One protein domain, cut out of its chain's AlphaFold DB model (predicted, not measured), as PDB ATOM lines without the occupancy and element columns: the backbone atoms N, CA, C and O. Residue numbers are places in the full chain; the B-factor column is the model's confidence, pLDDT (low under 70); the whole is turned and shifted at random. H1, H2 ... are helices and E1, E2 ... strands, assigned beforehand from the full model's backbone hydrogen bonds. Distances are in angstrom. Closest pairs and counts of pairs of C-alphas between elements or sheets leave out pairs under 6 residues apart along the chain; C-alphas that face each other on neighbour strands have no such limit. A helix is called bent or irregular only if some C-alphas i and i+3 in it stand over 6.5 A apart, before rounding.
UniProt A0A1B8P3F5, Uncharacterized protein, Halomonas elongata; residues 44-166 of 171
ATOM      1  N   ILE A  44     159.821 126.184 193.038       77.38
ATOM      2  CA  ILE A  44     161.034 126.104 192.221       77.38
ATOM      3  C   ILE A  44     160.778 125.250 190.983       77.38
ATOM      4  O   ILE A  44     160.364 124.099 191.074       77.38
ATOM      5  N   SER A  45     161.074 125.775 189.800       81.06
ATOM      6  CA  SER A  45     161.138 124.948 188.594       81.06
ATOM      7  C   SER A  45     162.537 124.358 188.475       81.06
ATOM      8  O   SER A  45     163.519 125.099 188.543       81.06
ATOM      9  N   HIS A  46     162.639 123.039 188.319       85.00
ATOM     10  CA  HIS A  46     163.914 122.354 188.181       85.00
ATOM     11  C   HIS A  46     163.932 121.316 187.065       85.00
ATOM     12  O   HIS A  46     162.938 120.643 186.773       85.00
ATOM     13  N   VAL A  47     165.111 121.168 186.466       87.44
ATOM     14  CA  VAL A  47     165.379 120.168 185.434       87.44
ATOM     15  C   VAL A  47     166.757 119.582 185.672       87.44
ATOM     16  O   VAL A  47     167.724 120.311 185.882       87.44
ATOM     17  N   VAL A  48     166.835 118.259 185.638       88.44
ATOM     18  CA  VAL A  48     168.066 117.495 185.757       88.44
ATOM     19  C   VAL A  48     168.449 116.990 184.374       88.44
ATOM     20  O   VAL A  48     167.780 116.108 183.834       88.44
ATOM     21  N   PHE A  49     169.521 117.522 183.795       88.62
ATOM     22  CA  PHE A  49     170.040 117.052 182.512       88.62
ATOM     23  C   PHE A  49     171.236 116.137 182.695       88.62
ATOM     24  O   PHE A  49     172.012 116.308 183.623       88.62
ATOM     25  N   HIS A  50     171.432 115.231 181.744       87.38
ATOM     26  CA  HIS A  50     172.707 114.593 181.468       87.38
ATOM     27  C   HIS A  50     173.306 115.193 180.191       87.38
ATOM     28  O   HIS A  50     172.690 115.142 179.124       87.38
ATOM     29  N   PHE A  51     174.501 115.773 180.299       86.12
ATOM     30  CA  PHE A  51     175.240 116.348 179.176       86.12
ATOM     31  C   PHE A  51     176.351 115.395 178.738       86.12
ATOM     32  O   PHE A  51     177.361 115.320 179.432       86.12
ATOM     33  N   PRO A  52     176.219 114.678 177.609       80.75
ATOM     34  CA  PRO A  52     177.282 113.805 177.123       80.75
ATOM     35  C   PRO A  52     178.470 114.602 176.561       80.75
ATOM     36  O   PRO A  52     178.349 115.769 176.173       80.75
ATOM     37  N   SER A  53     179.627 113.944 176.442       76.19
ATOM     38  CA  SER A  53     180.784 114.497 175.730       76.19
ATOM     39  C   SER A  53     180.456 114.695 174.247       76.19
ATOM     40  O   SER A  53     180.415 113.727 173.491       76.19
ATOM     41  N   GLY A  54     180.250 115.944 173.825       75.69
ATOM     42  CA  GLY A  54     180.052 116.294 172.415       75.69
ATOM     43  C   GLY A  54     178.722 115.834 171.813       75.69
ATOM     44  O   GLY A  54     178.676 115.510 170.629       75.69
ATOM     45  N   GLY A  55     177.645 115.790 172.602       84.31
ATOM     46  CA  GLY A  55     176.341 115.337 172.121       84.31
ATOM     47  C   GLY A  55     175.153 116.112 172.677       84.31
ATOM     48  O   GLY A  55     175.297 117.072 173.439       84.31
ATOM     49  N   ARG A  56     173.971 115.646 172.271       88.75
ATOM     50  CA  ARG A  56     172.669 116.179 172.665       88.75
ATOM     51  C   ARG A  56     172.398 115.890 174.152       88.75
ATOM     52  O   ARG A  56     172.574 114.742 174.563       88.75
ATOM     53  N   PRO A  57     171.966 116.882 174.951       88.88
ATOM     54  CA  PRO A  57     171.606 116.657 176.346       88.88
ATOM     55  C   PRO A  57     170.374 115.753 176.457       88.88
ATOM     56  O   PRO A  57     169.514 115.758 175.581       88.88
ATOM     57  N   THR A  58     170.264 114.995 177.544       89.50
ATOM     58  CA  THR A  58     169.086 114.164 177.848       89.50
ATOM     59  C   THR A  58     168.478 114.589 179.174       89.50
ATOM     60  O   THR A  58     169.212 114.792 180.135       89.50
ATOM     61  N   VAL A  59     167.153 114.699 179.253       88.56
ATOM     62  CA  VAL A  59     166.456 115.000 180.514       88.56
ATOM     63  C   VAL A  59     166.393 113.725 181.356       88.56
ATOM     64  O   VAL A  59     165.935 112.693 180.871       88.56
ATOM     65  N   LEU A  60     166.875 113.794 182.596       88.38
ATOM     66  CA  LEU A  60     166.806 112.710 183.578       88.38
ATOM     67  C   LEU A  60     165.602 112.862 184.515       88.38
ATOM     68  O   LEU A  60     164.996 111.865 184.892       88.38
ATOM     69  N   ALA A  61     165.272 114.099 184.898       88.25
ATOM     70  CA  ALA A  61     164.112 114.435 185.722       88.25
ATOM     71  C   ALA A  61     163.714 115.906 185.518       88.25
ATOM     72  O   ALA A  61     164.568 116.737 185.213       88.25
ATOM     73  N   SER A  62     162.442 116.240 185.710       87.81
ATOM     74  CA  SER A  62     161.936 117.616 185.753       87.81
ATOM     75  C   SER A  62     160.662 117.672 186.599       87.81
ATOM     76  O   SER A  62     159.986 116.656 186.775       87.81
ATOM     77  N   ASN A  63     160.320 118.854 187.114       87.12
ATOM     78  CA  ASN A  63     159.001 119.126 187.704       87.12
ATOM     79  C   ASN A  63     158.164 120.119 186.884       87.12
ATOM     80  O   ASN A  63     157.175 120.659 187.380       87.12
ATOM     81  N   LEU A  64     158.566 120.382 185.641       83.88
ATOM     82  CA  LEU A  64     157.831 121.275 184.759       83.88
ATOM     83  C   LEU A  64     156.480 120.656 184.375       83.88
ATOM     84  O   LEU A  64     156.310 119.437 184.310       83.88
ATOM     85  N   SER A  65     155.494 121.510 184.095       84.56
ATOM     86  CA  SER A  65     154.213 121.043 183.563       84.56
ATOM     87  C   SER A  65     154.396 120.445 182.165       84.56
ATOM     88  O   SER A  65     155.284 120.851 181.420       84.56
ATOM     89  N   ALA A  66     153.497 119.549 181.745       84.81
ATOM     90  CA  ALA A  66     153.534 118.973 180.395       84.81
ATOM     91  C   ALA A  66     153.501 120.037 179.273       84.81
ATOM     92  O   ALA A  66     153.977 119.803 178.162       84.81
ATOM     93  N   GLU A  67     152.924 121.207 179.550       82.38
ATOM     94  CA  GLU A  67     152.917 122.350 178.639       82.38
ATOM     95  C   GLU A  67     154.302 123.009 178.546       82.38
ATOM     96  O   GLU A  67     154.782 123.278 177.444       82.38
ATOM     97  N   LEU A  68     154.965 123.232 179.688       78.12
ATOM     98  CA  LEU A  68     156.325 123.767 179.731       78.12
ATOM     99  C   LEU A  68     157.343 122.770 179.177       78.12
ATOM    100  O   LEU A  68     158.198 123.177 178.405       78.12
ATOM    101  N   ASP A  69     157.211 121.473 179.446       81.38
ATOM    102  CA  ASP A  69     158.068 120.438 178.854       81.38
ATOM    103  C   ASP A  69     158.073 120.503 177.318       81.38
ATOM    104  O   ASP A  69     159.133 120.499 176.685       81.38
ATOM    105  N   ARG A  70     156.894 120.630 176.697       82.06
ATOM    106  CA  ARG A  70     156.773 120.721 175.231       82.06
ATOM    107  C   ARG A  70     157.323 122.026 174.666       82.06
ATOM    108  O   ARG A  70     157.852 122.021 173.560       82.06
ATOM    109  N   ARG A  71     157.174 123.141 175.385       78.56
ATOM    110  CA  ARG A  71     157.621 124.463 174.913       78.56
ATOM    111  C   ARG A  71     159.094 124.746 175.200       78.56
ATOM    112  O   ARG A  71     159.735 125.432 174.415       78.56
ATOM    113  N   VAL A  72     159.618 124.229 176.307       76.81
ATOM    114  CA  VAL A  72     160.962 124.515 176.826       76.81
ATOM    115  C   VAL A  72     161.893 123.351 176.507       76.81
ATOM    116  O   VAL A  72     162.833 123.512 175.728       76.81
ATOM    117  N   LEU A  73     161.625 122.172 177.079       82.06
ATOM    118  CA  LEU A  73     162.574 121.056 177.083       82.06
ATOM    119  C   LEU A  73     162.697 120.379 175.730       82.06
ATOM    120  O   LEU A  73     163.805 120.040 175.322       82.06
ATOM    121  N   MET A  74     161.594 120.197 175.008       84.38
ATOM    122  CA  MET A  74     161.660 119.591 173.680       84.38
ATOM    123  C   MET A  74     162.545 120.414 172.718       84.38
ATOM    124  O   MET A  74     163.544 119.860 172.244       84.38
ATOM    125  N   PRO A  75     162.304 121.727 172.503       85.62
ATOM    126  CA  PRO A  75     163.192 122.559 171.687       85.62
ATOM    127  C   PRO A  75     164.612 122.678 172.255       85.62
ATOM    128  O   PRO A  75     165.578 122.715 171.482       85.62
ATOM    129  N   TYR A  76     164.746 122.701 173.594       86.06
ATOM    130  CA  TYR A  76     166.045 122.679 174.274       86.06
ATOM    131  C   TYR A  76     166.883 121.518 173.785       86.06
ATOM    132  O   TYR A  76     167.941 121.713 173.188       86.06
ATOM    133  N   VAL A  77     166.364 120.313 174.015       87.50
ATOM    134  CA  VAL A  77     167.061 119.066 173.761       87.50
ATOM    135  C   VAL A  77     167.288 118.944 172.259       87.50
ATOM    136  O   VAL A  77     168.360 118.517 171.870       87.50
ATOM    137  N   GLU A  78     166.354 119.342 171.395       88.88
ATOM    138  CA  GLU A  78     166.526 119.246 169.935       88.88
ATOM    139  C   GLU A  78     167.687 120.072 169.384       88.88
ATOM    140  O   GLU A  78     168.468 119.555 168.576       88.88
ATOM    141  N   ARG A  79     167.807 121.345 169.778       88.50
ATOM    142  CA  ARG A  79     168.808 122.229 169.160       88.50
ATOM    143  C   ARG A  79     169.187 123.460 169.970       88.50
ATOM    144  O   ARG A  79     170.295 123.966 169.785       88.50
ATOM    145  N   MET A  80     168.312 123.949 170.850       87.19
ATOM    146  CA  MET A  80     168.545 125.224 171.540       87.19
ATOM    147  C   MET A  80     169.690 125.152 172.562       87.19
ATOM    148  O   MET A  80     170.324 126.173 172.808       87.19
ATOM    149  N   TYR A  81     170.052 123.958 173.050       87.69
ATOM    150  CA  TYR A  81     171.232 123.753 173.905       87.69
ATOM    151  C   TYR A  81     172.556 124.246 173.280       87.69
ATOM    152  O   TYR A  81     173.513 124.535 173.988       87.69
ATOM    153  N   LEU A  82     172.641 124.384 171.951       88.94
ATOM    154  CA  LEU A  82     173.837 124.911 171.272       88.94
ATOM    155  C   LEU A  82     174.071 126.411 171.540       88.94
ATOM    156  O   LEU A  82     175.187 126.924 171.370       88.94
ATOM    157  N   LEU A  83     173.011 127.125 171.914       88.75
ATOM    158  CA  LEU A  83     173.022 128.553 172.226       88.75
ATOM    159  C   LEU A  83     173.061 128.819 173.736       88.75
ATOM    160  O   LEU A  83     173.332 129.947 174.139       88.75
ATOM    161  N   ASP A  84     172.866 127.781 174.546       87.56
ATOM    162  CA  ASP A  84     172.852 127.856 176.000       87.56
ATOM    163  C   ASP A  84     174.266 128.109 176.580       87.56
ATOM    164  O   ASP A  84     175.201 127.332 176.317       87.56
ATOM    165  N   PRO A  85     174.451 129.177 177.386       88.75
ATOM    166  CA  PRO A  85     175.683 129.428 178.125       88.75
ATOM    167  C   PRO A  85     176.117 128.273 179.032       88.75
ATOM    168  O   PRO A  85     177.315 128.003 179.102       88.75
ATOM    169  N   PHE A  86     175.191 127.565 179.685       88.00
ATOM    170  CA  PHE A  86     175.502 126.453 180.591       88.00
ATOM    171  C   PHE A  86     176.116 125.278 179.843       88.00
ATOM    172  O   PHE A  86     177.176 124.778 180.231       88.00
ATOM    173  N   TYR A  87     175.502 124.877 178.728       87.31
ATOM    174  CA  TYR A  87     176.060 123.837 177.870       87.31
ATOM    175  C   TYR A  87     177.458 124.223 177.369       87.31
ATOM    176  O   TYR A  87     178.397 123.430 177.470       87.31
ATOM    177  N   ARG A  88     177.635 125.458 176.879       88.50
ATOM    178  CA  ARG A  88     178.943 125.948 176.408       88.50
ATOM    179  C   ARG A  88     179.986 125.978 177.520       88.50
ATOM    180  O   ARG A  88     181.112 125.532 177.295       88.50
ATOM    181  N   HIS A  89     179.617 126.465 178.702       87.88
ATOM    182  CA  HIS A  89     180.496 126.505 179.863       87.88
ATOM    183  C   HIS A  89     180.973 125.099 180.227       87.88
ATOM    184  O   HIS A  89     182.177 124.890 180.347       87.88
ATOM    185  N   TRP A  90     180.063 124.120 180.295       84.00
ATOM    186  CA  TRP A  90     180.421 122.728 180.578       84.00
ATOM    187  C   TRP A  90     181.400 122.145 179.549       84.00
ATOM    188  O   TRP A  90     182.374 121.485 179.911       84.00
ATOM    189  N   GLN A  91     181.184 122.417 178.258       83.75
ATOM    190  CA  GLN A  91     182.069 121.924 177.196       83.75
ATOM    191  C   GLN A  91     183.495 122.503 177.270       83.75
ATOM    192  O   GLN A  91     184.419 121.888 176.730       83.75
ATOM    193  N   ILE A  92     183.679 123.670 177.897       84.69
ATOM    194  CA  ILE A  92     184.980 124.342 178.046       84.69
ATOM    195  C   ILE A  92     185.618 124.012 179.403       84.69
ATOM    196  O   ILE A  92     186.817 123.748 179.471       84.69
ATOM    197  N   VAL A  93     184.824 124.008 180.476       82.50
ATOM    198  CA  VAL A  93     185.272 123.837 181.862       82.50
ATOM    199  C   VAL A  93     184.463 122.713 182.532       82.50
ATOM    200  O   VAL A  93     183.552 122.990 183.314       82.50
ATOM    201  N   PRO A  94     184.784 121.431 182.267       77.75
ATOM    202  CA  PRO A  94     184.039 120.290 182.797       77.75
ATOM    203  C   PRO A  94     184.405 120.011 184.265       77.75
ATOM    204  O   PRO A  94     185.014 118.991 184.592       77.75
ATOM    205  N   ARG A  95     184.080 120.946 185.165       81.62
ATOM    206  CA  ARG A  95     184.351 120.844 186.607       81.62
ATOM    207  C   ARG A  95     183.080 120.944 187.431       81.62
ATOM    208  O   ARG A  95     182.143 121.645 187.058       81.62
ATOM    209  N   ALA A  96     183.088 120.286 188.586       83.12
ATOM    210  CA  ALA A  96     182.019 120.450 189.556       83.12
ATOM    211  C   ALA A  96     181.921 121.911 190.017       83.12
ATOM    212  O   ALA A  96     182.944 122.581 190.182       83.12
ATOM    213  N   GLY A  97     180.701 122.396 190.224       82.56
ATOM    214  CA  GLY A  97     180.468 123.752 190.711       82.56
ATOM    215  C   GLY A  97     179.036 124.216 190.505       82.56
ATOM    216  O   GLY A  97     178.286 123.609 189.744       82.56
ATOM    217  N   LEU A  98     178.679 125.297 191.190       84.88
ATOM    218  CA  LEU A  98     177.416 126.001 191.025       84.88
ATOM    219  C   LEU A  98     177.686 127.317 190.304       84.88
ATOM    220  O   LEU A  98     178.537 128.086 190.748       84.88
ATOM    221  N   TRP A  99     176.964 127.542 189.215       83.25
ATOM    222  CA  TRP A  99     177.130 128.692 188.338       83.25
ATOM    223  C   TRP A  99     175.794 129.387 188.161       83.25
ATOM    224  O   TRP A  99     174.793 128.720 187.899       83.25
ATOM    225  N   THR A 100     175.770 130.707 188.282       84.81
ATOM    226  CA  THR A 100     174.606 131.494 187.857       84.81
ATOM    227  C   THR A 100     174.718 131.848 186.381       84.81
ATOM    228  O   THR A 100     175.817 131.877 185.819       84.81
ATOM    229  N   LEU A 101     173.585 132.162 185.752       83.38
ATOM    230  CA  LEU A 101     173.554 132.635 184.373       83.38
ATOM    231  C   LEU A 101     174.479 133.848 184.186       83.38
ATOM    232  O   LEU A 101     175.226 133.907 183.218       83.38
ATOM    233  N   ASP A 102     174.516 134.758 185.158       84.00
ATOM    234  CA  ASP A 102     175.350 135.965 185.115       84.00
ATOM    235  C   ASP A 102     176.847 135.731 185.244       84.00
ATOM    236  O   ASP A 102     177.635 136.545 184.764       84.00
ATOM    237  N   GLU A 103     177.256 134.630 185.868       85.88
ATOM    238  CA  GLU A 103     178.671 134.280 185.979       85.88
ATOM    239  C   GLU A 103     179.233 133.735 184.657       85.88
ATOM    240  O   GLU A 103     180.434 133.855 184.410       85.88
ATOM    241  N   ILE A 104     178.392 133.128 183.812       88.12
ATOM    242  CA  ILE A 104     178.856 132.381 182.631       88.12
ATOM    243  C   ILE A 104     178.344 132.924 181.297       88.12
ATOM    244  O   ILE A 104     178.912 132.597 180.251       88.12
ATOM    245  N   ALA A 105     177.264 133.707 181.302       87.69
ATOM    246  CA  ALA A 105     176.702 134.267 180.090       87.69
ATOM    247  C   ALA A 105     177.671 135.292 179.475       87.69
ATOM    248  O   ALA A 105     178.266 136.101 180.189       87.69
ATOM    249  N   PRO A 106     177.847 135.287 178.142       87.62
ATOM    250  CA  PRO A 106     178.678 136.282 177.481       87.62
ATOM    251  C   PRO A 106     178.077 137.688 177.615       87.62
ATOM    252  O   PRO A 106     176.866 137.860 177.769       87.62
ATOM    253  N   ALA A 107     178.922 138.714 177.487       87.56
ATOM    254  CA  ALA A 107     178.458 140.098 177.434       87.56
ATOM    255  C   ALA A 107     177.412 140.279 176.316       87.56
ATOM    256  O   ALA A 107     177.602 139.796 175.199       87.56
ATOM    257  N   GLY A 108     176.300 140.948 176.630       84.06
ATOM    258  CA  GLY A 108     175.175 141.133 175.706       84.06
ATOM    259  C   GLY A 108     174.269 139.907 175.536       84.06
ATOM    260  O   GLY A 108     173.365 139.941 174.709       84.06
ATOM    261  N   PHE A 109     174.454 138.822 176.305       87.06
ATOM    262  CA  PHE A 109     173.567 137.651 176.231       87.06
ATOM    263  C   PHE A 109     172.100 138.011 176.477       87.06
ATOM    264  O   PHE A 109     171.235 137.577 175.721       87.06
ATOM    265  N   ARG A 110     171.826 138.853 177.482       83.50
ATOM    266  CA  ARG A 110     170.468 139.326 177.791       83.50
ATOM    267  C   ARG A 110     169.845 140.187 176.688       83.50
ATOM    268  O   ARG A 110     168.625 140.277 176.616       83.50
ATOM    269  N   ASP A 111     170.670 140.753 175.812       85.12
ATOM    270  CA  ASP A 111     170.238 141.540 174.654       85.12
ATOM    271  C   ASP A 111     170.137 140.690 173.374       85.12
ATOM    272  O   ASP A 111     169.760 141.194 172.318       85.12
ATOM    273  N   SER A 112     170.485 139.400 173.438       85.44
ATOM    274  CA  SER A 112     170.462 138.514 172.274       85.44
ATOM    275  C   SER A 112     169.042 138.091 171.892       85.44
ATOM    276  O   SER A 112     168.189 137.863 172.753       85.44
ATOM    277  N   ASP A 113     168.817 137.861 170.595       83.62
ATOM    278  CA  ASP A 113     167.554 137.306 170.086       83.62
ATOM    279  C   ASP A 113     167.217 135.962 170.734       83.62
ATOM    280  O   ASP A 113     166.054 135.661 170.989       83.62
ATOM    281  N   TYR A 114     168.237 135.160 171.053       83.88
ATOM    282  CA  TYR A 114     168.058 133.903 171.769       83.88
ATOM    283  C   TYR A 114     167.456 134.127 173.157       83.88
ATOM    284  O   TYR A 114     166.451 133.508 173.491       83.88
ATOM    285  N   PHE A 115     168.002 135.046 173.954       81.38
ATOM    286  CA  PHE A 115     167.433 135.355 175.266       81.38
ATOM    287  C   PHE A 115     166.021 135.948 175.140       81.38
ATOM    288  O   PHE A 115     165.098 135.552 175.852       81.38
ATOM    289  N   ALA A 116     165.828 136.848 174.178       77.38
ATOM    290  CA  ALA A 116     164.565 137.529 173.940       77.38
ATOM    291  C   ALA A 116     163.432 136.596 173.468       77.38
ATOM    292  O   ALA A 116     162.271 136.861 173.771       77.38
ATOM    293  N   THR A 117     163.741 135.532 172.729       73.12
ATOM    294  CA  THR A 117     162.737 134.606 172.166       73.12
ATOM    295  C   THR A 117     162.620 133.303 172.944       73.12
ATOM    296  O   THR A 117     161.557 132.699 172.981       73.12
ATOM    297  N   TYR A 118     163.703 132.847 173.570       75.81
ATOM    298  CA  TYR A 118     163.719 131.590 174.303       75.81
ATOM    299  C   TYR A 118     163.556 131.828 175.803       75.81
ATOM    300  O   TYR A 118     162.593 131.356 176.388       75.81
ATOM    301  N   TYR A 119     164.424 132.614 176.442       73.69
ATOM    302  CA  TYR A 119     164.349 132.816 177.897       73.69
ATOM    303  C   TYR A 119     163.118 133.632 178.310       73.69
ATOM    304  O   TYR A 119     162.350 133.221 179.181       73.69
ATOM    305  N   ARG A 120     162.876 134.765 177.645       68.56
ATOM    306  CA  ARG A 120     161.785 135.682 178.001       68.56
ATOM    307  C   ARG A 120     160.394 135.093 177.758       68.56
ATOM    308  O   ARG A 120     159.546 135.184 178.643       68.56
ATOM    309  N   ASP A 121     160.162 134.468 176.603       61.66
ATOM    310  CA  ASP A 121     158.843 133.914 176.250       61.66
ATOM    311  C   ASP A 121     158.477 132.690 177.109       61.66
ATOM    312  O   ASP A 121     157.305 132.347 177.257       61.66
ATOM    313  N   LEU A 122     159.480 132.056 177.722       61.47
ATOM    314  CA  LEU A 122     159.326 130.922 178.630       61.47
ATOM    315  C   LEU A 122     159.265 131.343 180.109       61.47
ATOM    316  O   LEU A 122     159.113 130.487 180.980       61.47
ATOM    317  N   GLY A 123     159.355 132.646 180.404       61.84
ATOM    318  CA  GLY A 123     159.367 133.167 181.772       61.84
ATOM    319  C   GLY A 123     160.625 132.790 182.562       61.84
ATOM    320  O   GLY A 123     160.583 132.772 183.790       61.84
ATOM    321  N   LEU A 124     161.725 132.478 181.870       64.62
ATOM    322  CA  LEU A 124     163.029 132.160 182.449       64.62
ATOM    323  C   LEU A 124     163.780 133.475 182.697       64.62
ATOM    324  O   LEU A 124     164.469 133.987 181.816       64.62
ATOM    325  N   TYR A 125     163.602 134.067 183.878       64.81
ATOM    326  CA  TYR A 125     164.239 135.350 184.212       64.81
ATOM    327  C   TYR A 125     165.660 135.188 184.746       64.81
ATOM    328  O   TYR A 125     166.532 136.006 184.447       64.81
ATOM    329  N   ASP A 126     165.878 134.140 185.532       72.62
ATOM    330  CA  ASP A 126     167.168 133.808 186.116       72.62
ATOM    331  C   ASP A 126     167.321 132.289 186.188       72.62
ATOM    332  O   ASP A 126     166.327 131.556 186.265       72.62
ATOM    333  N   GLU A 127     168.573 131.841 186.127       79.44
ATOM    334  CA  GLU A 127     168.928 130.432 186.127       79.44
ATOM    335  C   GLU A 127     170.247 130.187 186.865       79.44
ATOM    336  O   GLU A 127     171.219 130.933 186.721       79.44
ATOM    337  N   ALA A 128     170.295 129.110 187.644       85.06
ATOM    338  CA  ALA A 128     171.531 128.586 188.207       85.06
ATOM    339  C   ALA A 128     171.653 127.092 187.904       85.06
ATOM    340  O   ALA A 128     170.655 126.372 187.950       85.06
ATOM    341  N   ALA A 129     172.880 126.641 187.634       85.06
ATOM    342  CA  ALA A 129     173.194 125.252 187.337       85.06
ATOM    343  C   ALA A 129     174.295 124.709 188.248       85.06
ATOM    344  O   ALA A 129     175.406 125.242 188.299       85.06
ATOM    345  N   ALA A 130     173.999 123.606 188.937       84.94
ATOM    346  CA  ALA A 130     175.003 122.800 189.627       84.94
ATOM    347  C   ALA A 130     175.498 121.683 188.702       84.94
ATOM    348  O   ALA A 130     174.692 120.848 188.302       84.94
ATOM    349  N   PHE A 131     176.793 121.645 188.386       84.12
ATOM    350  CA  PHE A 131     177.404 120.587 187.582       84.12
ATOM    351  C   PHE A 131     178.082 119.526 188.442       84.12
ATOM    352  O   PHE A 131     178.834 119.843 189.367       84.12
ATOM    353  N   PHE A 132     177.894 118.263 188.060       84.44
ATOM    354  CA  PHE A 132     178.556 117.114 188.676       84.44
ATOM    355  C   PHE A 132     179.180 116.216 187.599       84.44
ATOM    356  O   PHE A 132     178.424 115.611 186.836       84.44
ATOM    357  N   PRO A 133     180.520 116.104 187.508       81.38
ATOM    358  CA  PRO A 133     181.170 115.195 186.570       81.38
ATOM    359  C   PRO A 133     180.877 113.737 186.934       81.38
ATOM    360  O   PRO A 133     181.079 113.304 188.070       81.38
ATOM    361  N   LEU A 134     180.440 112.963 185.948       75.00
ATOM    362  CA  LEU A 134     180.247 111.524 186.042       75.00
ATOM    363  C   LEU A 134     181.506 110.816 185.513       75.00
ATOM    364  O   LEU A 134     181.779 110.823 184.315       75.00
ATOM    365  N   GLY A 135     182.280 110.204 186.413       63.91
ATOM    366  CA  GLY A 135     183.461 109.391 186.083       63.91
ATOM    367  C   GLY A 135     184.758 109.872 186.741       63.91
ATOM    368  O   GLY A 135     184.947 111.059 186.987       63.91
ATOM    369  N   GLN A 136     185.663 108.935 187.038       49.53
ATOM    370  CA  GLN A 136     187.027 109.227 187.490       49.53
ATOM    371  C   GLN A 136     187.982 109.065 186.301       49.53
ATOM    372  O   GLN A 136     188.194 107.947 185.838       49.53
ATOM    373  N   GLY A 137     188.545 110.158 185.782       47.44
ATOM    374  CA  GLY A 137     189.572 110.068 184.742       47.44
ATOM    375  C   GLY A 137     189.922 111.405 184.097       47.44
ATOM    376  O   GLY A 137     189.090 112.031 183.450       47.44
ATOM    377  N   SER A 138     191.181 111.811 184.229       42.62
ATOM    378  CA  SER A 138     191.740 113.118 183.859       42.62
ATOM    379  C   SER A 138     191.827 113.420 182.351       42.62
ATOM    380  O   SER A 138     192.565 114.321 181.966       42.62
ATOM    381  N   ALA A 139     191.138 112.671 181.483       41.09
ATOM    382  CA  ALA A 139     191.344 112.756 180.031       41.09
ATOM    383  C   ALA A 139     190.071 112.742 179.166       41.09
ATOM    384  O   ALA A 139     190.171 112.914 177.954       41.09
ATOM    385  N   CYS A 140     188.878 112.595 179.741       39.44
ATOM    386  CA  CYS A 140     187.640 112.568 178.963       39.44
ATOM    387  C   CYS A 140     186.684 113.630 179.495       39.44
ATOM    388  O   CYS A 140     186.472 113.700 180.701       39.44
ATOM    389  N   ARG A 141     186.104 114.448 178.604       46.16
ATOM    390  CA  ARG A 141     184.977 115.337 178.934       46.16
ATOM    391  C   ARG A 141     183.926 114.494 179.651       46.16
ATOM    392  O   ARG A 141     183.300 113.635 179.032       46.16
ATOM    393  N   CYS A 142     183.809 114.653 180.964       42.97
ATOM    394  CA  CYS A 142     182.896 113.828 181.732       42.97
ATOM    395  C   CYS A 142     181.465 114.169 181.309       42.97
ATOM    396  O   CYS A 142     181.168 115.334 181.025       42.97
ATOM    397  N   PRO A 143     180.560 113.191 181.251       53.44
ATOM    398  CA  PRO A 143     179.158 113.528 181.256       53.44
ATOM    399  C   PRO A 143     178.821 114.292 182.546       53.44
ATOM    400  O   PRO A 143     179.332 113.920 183.600       53.44
ATOM    401  N   SER A 144     178.023 115.364 182.497       55.94
ATOM    402  CA  SER A 144     177.561 116.040 183.725       55.94
ATOM    403  C   SER A 144     176.100 115.812 183.991       55.94
ATOM    404  O   SER A 144     175.306 115.796 183.053       55.94
ATOM    405  N   VAL A 145     175.754 115.776 185.273       54.19
ATOM    406  CA  VAL A 145     174.409 116.144 185.702       54.19
ATOM    407  C   VAL A 145     174.358 117.651 185.939       54.19
ATOM    408  O   VAL A 145     175.210 118.151 186.673       54.19
ATOM    409  N   SER A 146     173.412 118.360 185.315       58.09
ATOM    410  CA  SER A 146     173.106 119.757 185.647       58.09
ATOM    411  C   SER A 146     171.720 119.872 186.262       58.09
ATOM    412  O   SER A 146     170.785 119.244 185.773       58.09
ATOM    413  N   THR A 147     171.582 120.653 187.333       55.06
ATOM    414  CA  THR A 147     170.275 121.037 187.884       55.06
ATOM    415  C   THR A 147     170.018 122.495 187.562       55.06
ATOM    416  O   THR A 147     170.613 123.348 188.209       55.06
ATOM    417  N   ALA A 148     169.168 122.761 186.573       56.84
ATOM    418  CA  ALA A 148     168.702 124.104 186.248       56.84
ATOM    419  C   ALA A 148     167.614 124.517 187.237       56.84
ATOM    420  O   ALA A 148     166.694 123.738 187.472       56.84
ATOM    421  N   VAL A 149     167.717 125.714 187.806       56.84
ATOM    422  CA  VAL A 149     166.708 126.316 188.686       56.84
ATOM    423  C   VAL A 149     166.117 127.527 187.995       56.84
ATOM    424  O   VAL A 149     166.859 128.444 187.681       56.84
ATOM    425  N   ILE A 150     164.805 127.556 187.795       56.62
ATOM    426  CA  ILE A 150     164.114 128.602 187.038       56.62
ATOM    427  C   ILE A 150     163.168 129.363 187.970       56.62
ATOM    428  O   ILE A 150     162.336 128.748 188.645       56.62
ATOM    429  N   THR A 151     163.260 130.697 187.989       49.59
ATOM    430  CA  THR A 151     162.353 131.557 188.772       49.59
ATOM    431  C   THR A 151     161.369 132.350 187.905       49.59
ATOM    432  O   THR A 151     161.797 132.969 186.926       49.59
ATOM    433  N   PRO A 152     160.079 132.408 188.296       45.94
ATOM    434  CA  PRO A 152     159.071 133.215 187.618       45.94
ATOM    435  C   PRO A 152     159.246 134.734 187.865       45.94
ATOM    436  O   PRO A 152     159.900 135.143 188.832       45.94
ATOM    437  N   PRO A 153     158.644 135.585 187.006       43.91
ATOM    438  CA  PRO A 153     158.832 137.045 187.004       43.91
ATOM    439  C   PRO A 153     158.449 137.756 188.302       43.91
ATOM    440  O   PRO A 153     158.932 138.851 188.584       43.91
ATOM    441  N   ASP A 154     157.528 137.175 189.063       48.16
ATOM    442  CA  ASP A 154     156.926 137.749 190.264       48.16
ATOM    443  C   ASP A 154     157.765 137.523 191.534       48.16
ATOM    444  O   ASP A 154     157.469 138.111 192.577       48.16
ATOM    445  N   LYS A 155     158.844 136.730 191.450       48.16
ATOM    446  CA  LYS A 155     159.811 136.511 192.538       48.16
ATOM    447  C   LYS A 155     161.247 136.853 192.108       48.16
ATOM    448  O   LYS A 155     162.109 135.971 192.098       48.16
ATOM    449  N   PRO A 156     161.546 138.125 191.791       41.38
ATOM    450  CA  PRO A 156     162.899 138.522 191.440       41.38
ATOM    451  C   PRO A 156     163.833 138.354 192.657       41.38
ATOM    452  O   PRO A 156     163.587 138.893 193.737       41.38
ATOM    453  N   ASN A 157     164.948 137.646 192.454       42.91
ATOM    454  CA  ASN A 157     166.196 137.803 193.218       42.91
ATOM    455  C   ASN A 157     166.278 137.128 194.606       42.91
ATOM    456  O   ASN A 157     167.136 137.497 195.414       42.91
ATOM    457  N   SER A 158     165.449 136.129 194.926       39.69
ATOM    458  CA  SER A 158     165.489 135.499 196.262       39.69
ATOM    459  C   SER A 158     166.800 134.747 196.562       39.69
ATOM    460  O   SER A 158     167.143 134.565 197.728       39.69
ATOM    461  N   TRP A 159     167.581 134.382 195.540       44.25
ATOM    462  CA  TRP A 159     168.814 133.591 195.655       44.25
ATOM    463  C   TRP A 159     170.101 134.394 195.740       44.25
ATOM    464  O   TRP A 159     171.080 133.903 196.308       44.25
ATOM    465  N   THR A 160     170.112 135.629 195.231       34.19
ATOM    466  CA  THR A 160     171.272 136.523 195.350       34.19
ATOM    467  C   THR A 160     171.630 136.720 196.821       34.19
ATOM    468  O   THR A 160     172.803 136.790 197.148       34.19
ATOM    469  N   LEU A 161     170.634 136.687 197.716       29.16
ATOM    470  CA  LEU A 161     170.815 136.688 199.169       29.16
ATOM    471  C   LEU A 161     171.360 135.365 199.742       29.16
ATOM    472  O   LEU A 161     172.053 135.395 200.758       29.16
ATOM    473  N   TRP A 162     171.086 134.209 199.131       28.03
ATOM    474  CA  TRP A 162     171.494 132.891 199.644       28.03
ATOM    475  C   TRP A 162     172.887 132.462 199.177       28.03
ATOM    476  O   TRP A 162     173.683 131.997 199.996       28.03
ATOM    477  N   LEU A 163     173.239 132.689 197.908       28.53
ATOM    478  CA  LEU A 163     174.577 132.385 197.379       28.53
ATOM    479  C   LEU A 163     175.661 133.323 197.926       28.53
ATOM    480  O   LEU A 163     176.831 132.944 197.994       28.53
ATOM    481  N   THR A 164     175.278 134.517 198.387       28.38
ATOM    482  CA  THR A 164     176.150 135.379 199.196       28.38
ATOM    483  C   THR A 164     176.253 134.919 200.653       28.38
ATOM    484  O   THR A 164     177.259 135.199 201.297       28.38
ATOM    485  N   CYS A 165     175.253 134.200 201.185       24.86
ATOM    486  CA  CYS A 165     175.248 133.706 202.570       24.86
ATOM    487  C   CYS A 165     175.939 132.342 202.761       24.86
ATOM    488  O   CYS A 165     176.280 132.005 203.893       24.86
ATOM    489  N   PHE A 166     176.196 131.572 201.696       27.00
ATOM    490  CA  PHE A 166     176.907 130.285 201.762       27.00
ATOM    491  C   PHE A 166     178.221 130.298 200.960       27.00
ATOM    492  O   PHE A 166     178.325 129.647 199.920       27.00
TER     493      PHE A 166
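What this domain is: This is residues 44 to 166 of the 171 residues of an uncharacterized protein of Halomonas elongata (UniProt A0A1B8P3F5). One twisted sheet of five antiparallel strands makes a wall, with H2 packed over E5 and E4 and running along them. H1 only grazes the sheet, coming closest to it at E2, H3 grazes it next to H2 and close to the first residue of E4, Glu 127, and H4 is not on the sheet but is near H1. The last strand, E5, is followed by a tail that ends in the short helix H5, away from the other helices. The printed part has 123 residues with five named helices and five named strands, in the order E1 E2 H1 H2 E3 H3 H4 E4 E5 H5, and the sheet order is E2 E1 E5 E4 E3. The class is mixed, helices and strands; the whole is compact, with a radius of gyration of the C-alphas of 14.2 A and spans of 43 by 36 by 29 A.

Where its parts are: Find C-alpha 45 at (161.138, 124.948, 188.594); from there E1, residues 45 to 51, runs 19.0 A to C-alpha 51 at (175.240, 116.348, 179.176). E2, residues 58 to 62, follows and covers 11.2 A. Next comes H1, residues 66 to 78, the longest helix, 16.7 A from first to last C-alpha; it is neither bent nor irregular, but only just: C-alphas 71 and 74 are 6.4 A apart. H2, residues 85 to 92, measures 10.6 A. E3, residues 97 to 100, is 10.1 A long, and H3, residues 101 to 104, follows it directly with 5.6 A. H4, residues 113 to 119, spans 9.6 A, and is neither bent nor irregular, but only just: C-alphas 116 and 119 are 6.2 A apart. Look then for E4, residues 127 to 133, at 19.6 A, and E5, residues 144 to 150, at 18.7 A. H5, residues 160 to 163, spans 5.7 A and ends with C-alpha 163 at (174.577, 132.385, 197.379).

How they stand to each other: Start with the sheet, whose edge strands are E2 and E3. E1 and E2 form a hairpin, antiparallel at 157 degrees, with N 48 and O 61 at 2.8 A, within hydrogen-bond range. E1 and E5 are antiparallel at 159 degrees; look for N 49 and O 146 at 2.9 A. E4 and E5 form a second hairpin, antiparallel at 166 degrees, with N 132 and O 145 at 3.0 A. E4 and E3 are antiparallel at 162 degrees, with N 129 and O 99 at 2.8 A. H2 is on the sheet at a height over the sheet of 9.1 A, over E5 and E4, and runs along the strands, at 16 degrees to E4 on the local plane; its closest C-alphas to E4 are Phe 86 and Ala 129, 7.2 A. H2 and H3 touch, the closest C-alphas being those of Pro 85 and Ile 104, 6.3 A. H3 only grazes the sheet with its residues 101 to 104, and H1 only grazes it with its residues 69 to 78. H1 and H4 are near each other, with 5 pairs of C-alphas within 10 A, and H4 is not on the sheet. H5 is not on the sheet either, and is apart from H1, H2, H3 and H4. In H2 and H4 every O i to N i+4 pair is within hydrogen-bond range, in H1 7 of 9 are, and H3 and H5 are too short for such a pair.

The domain as a whole: The two C-alphas farthest apart are those of Ala 139, between E4 and E5, and Asp 154, after E5, at 43.7 A. The printed part has no cut, and none of its links is long. The mean pLDDT of the printed part is 72.8; residues 120 to 125 and 135 to 166 are under 70, and H5 has a mean of 30.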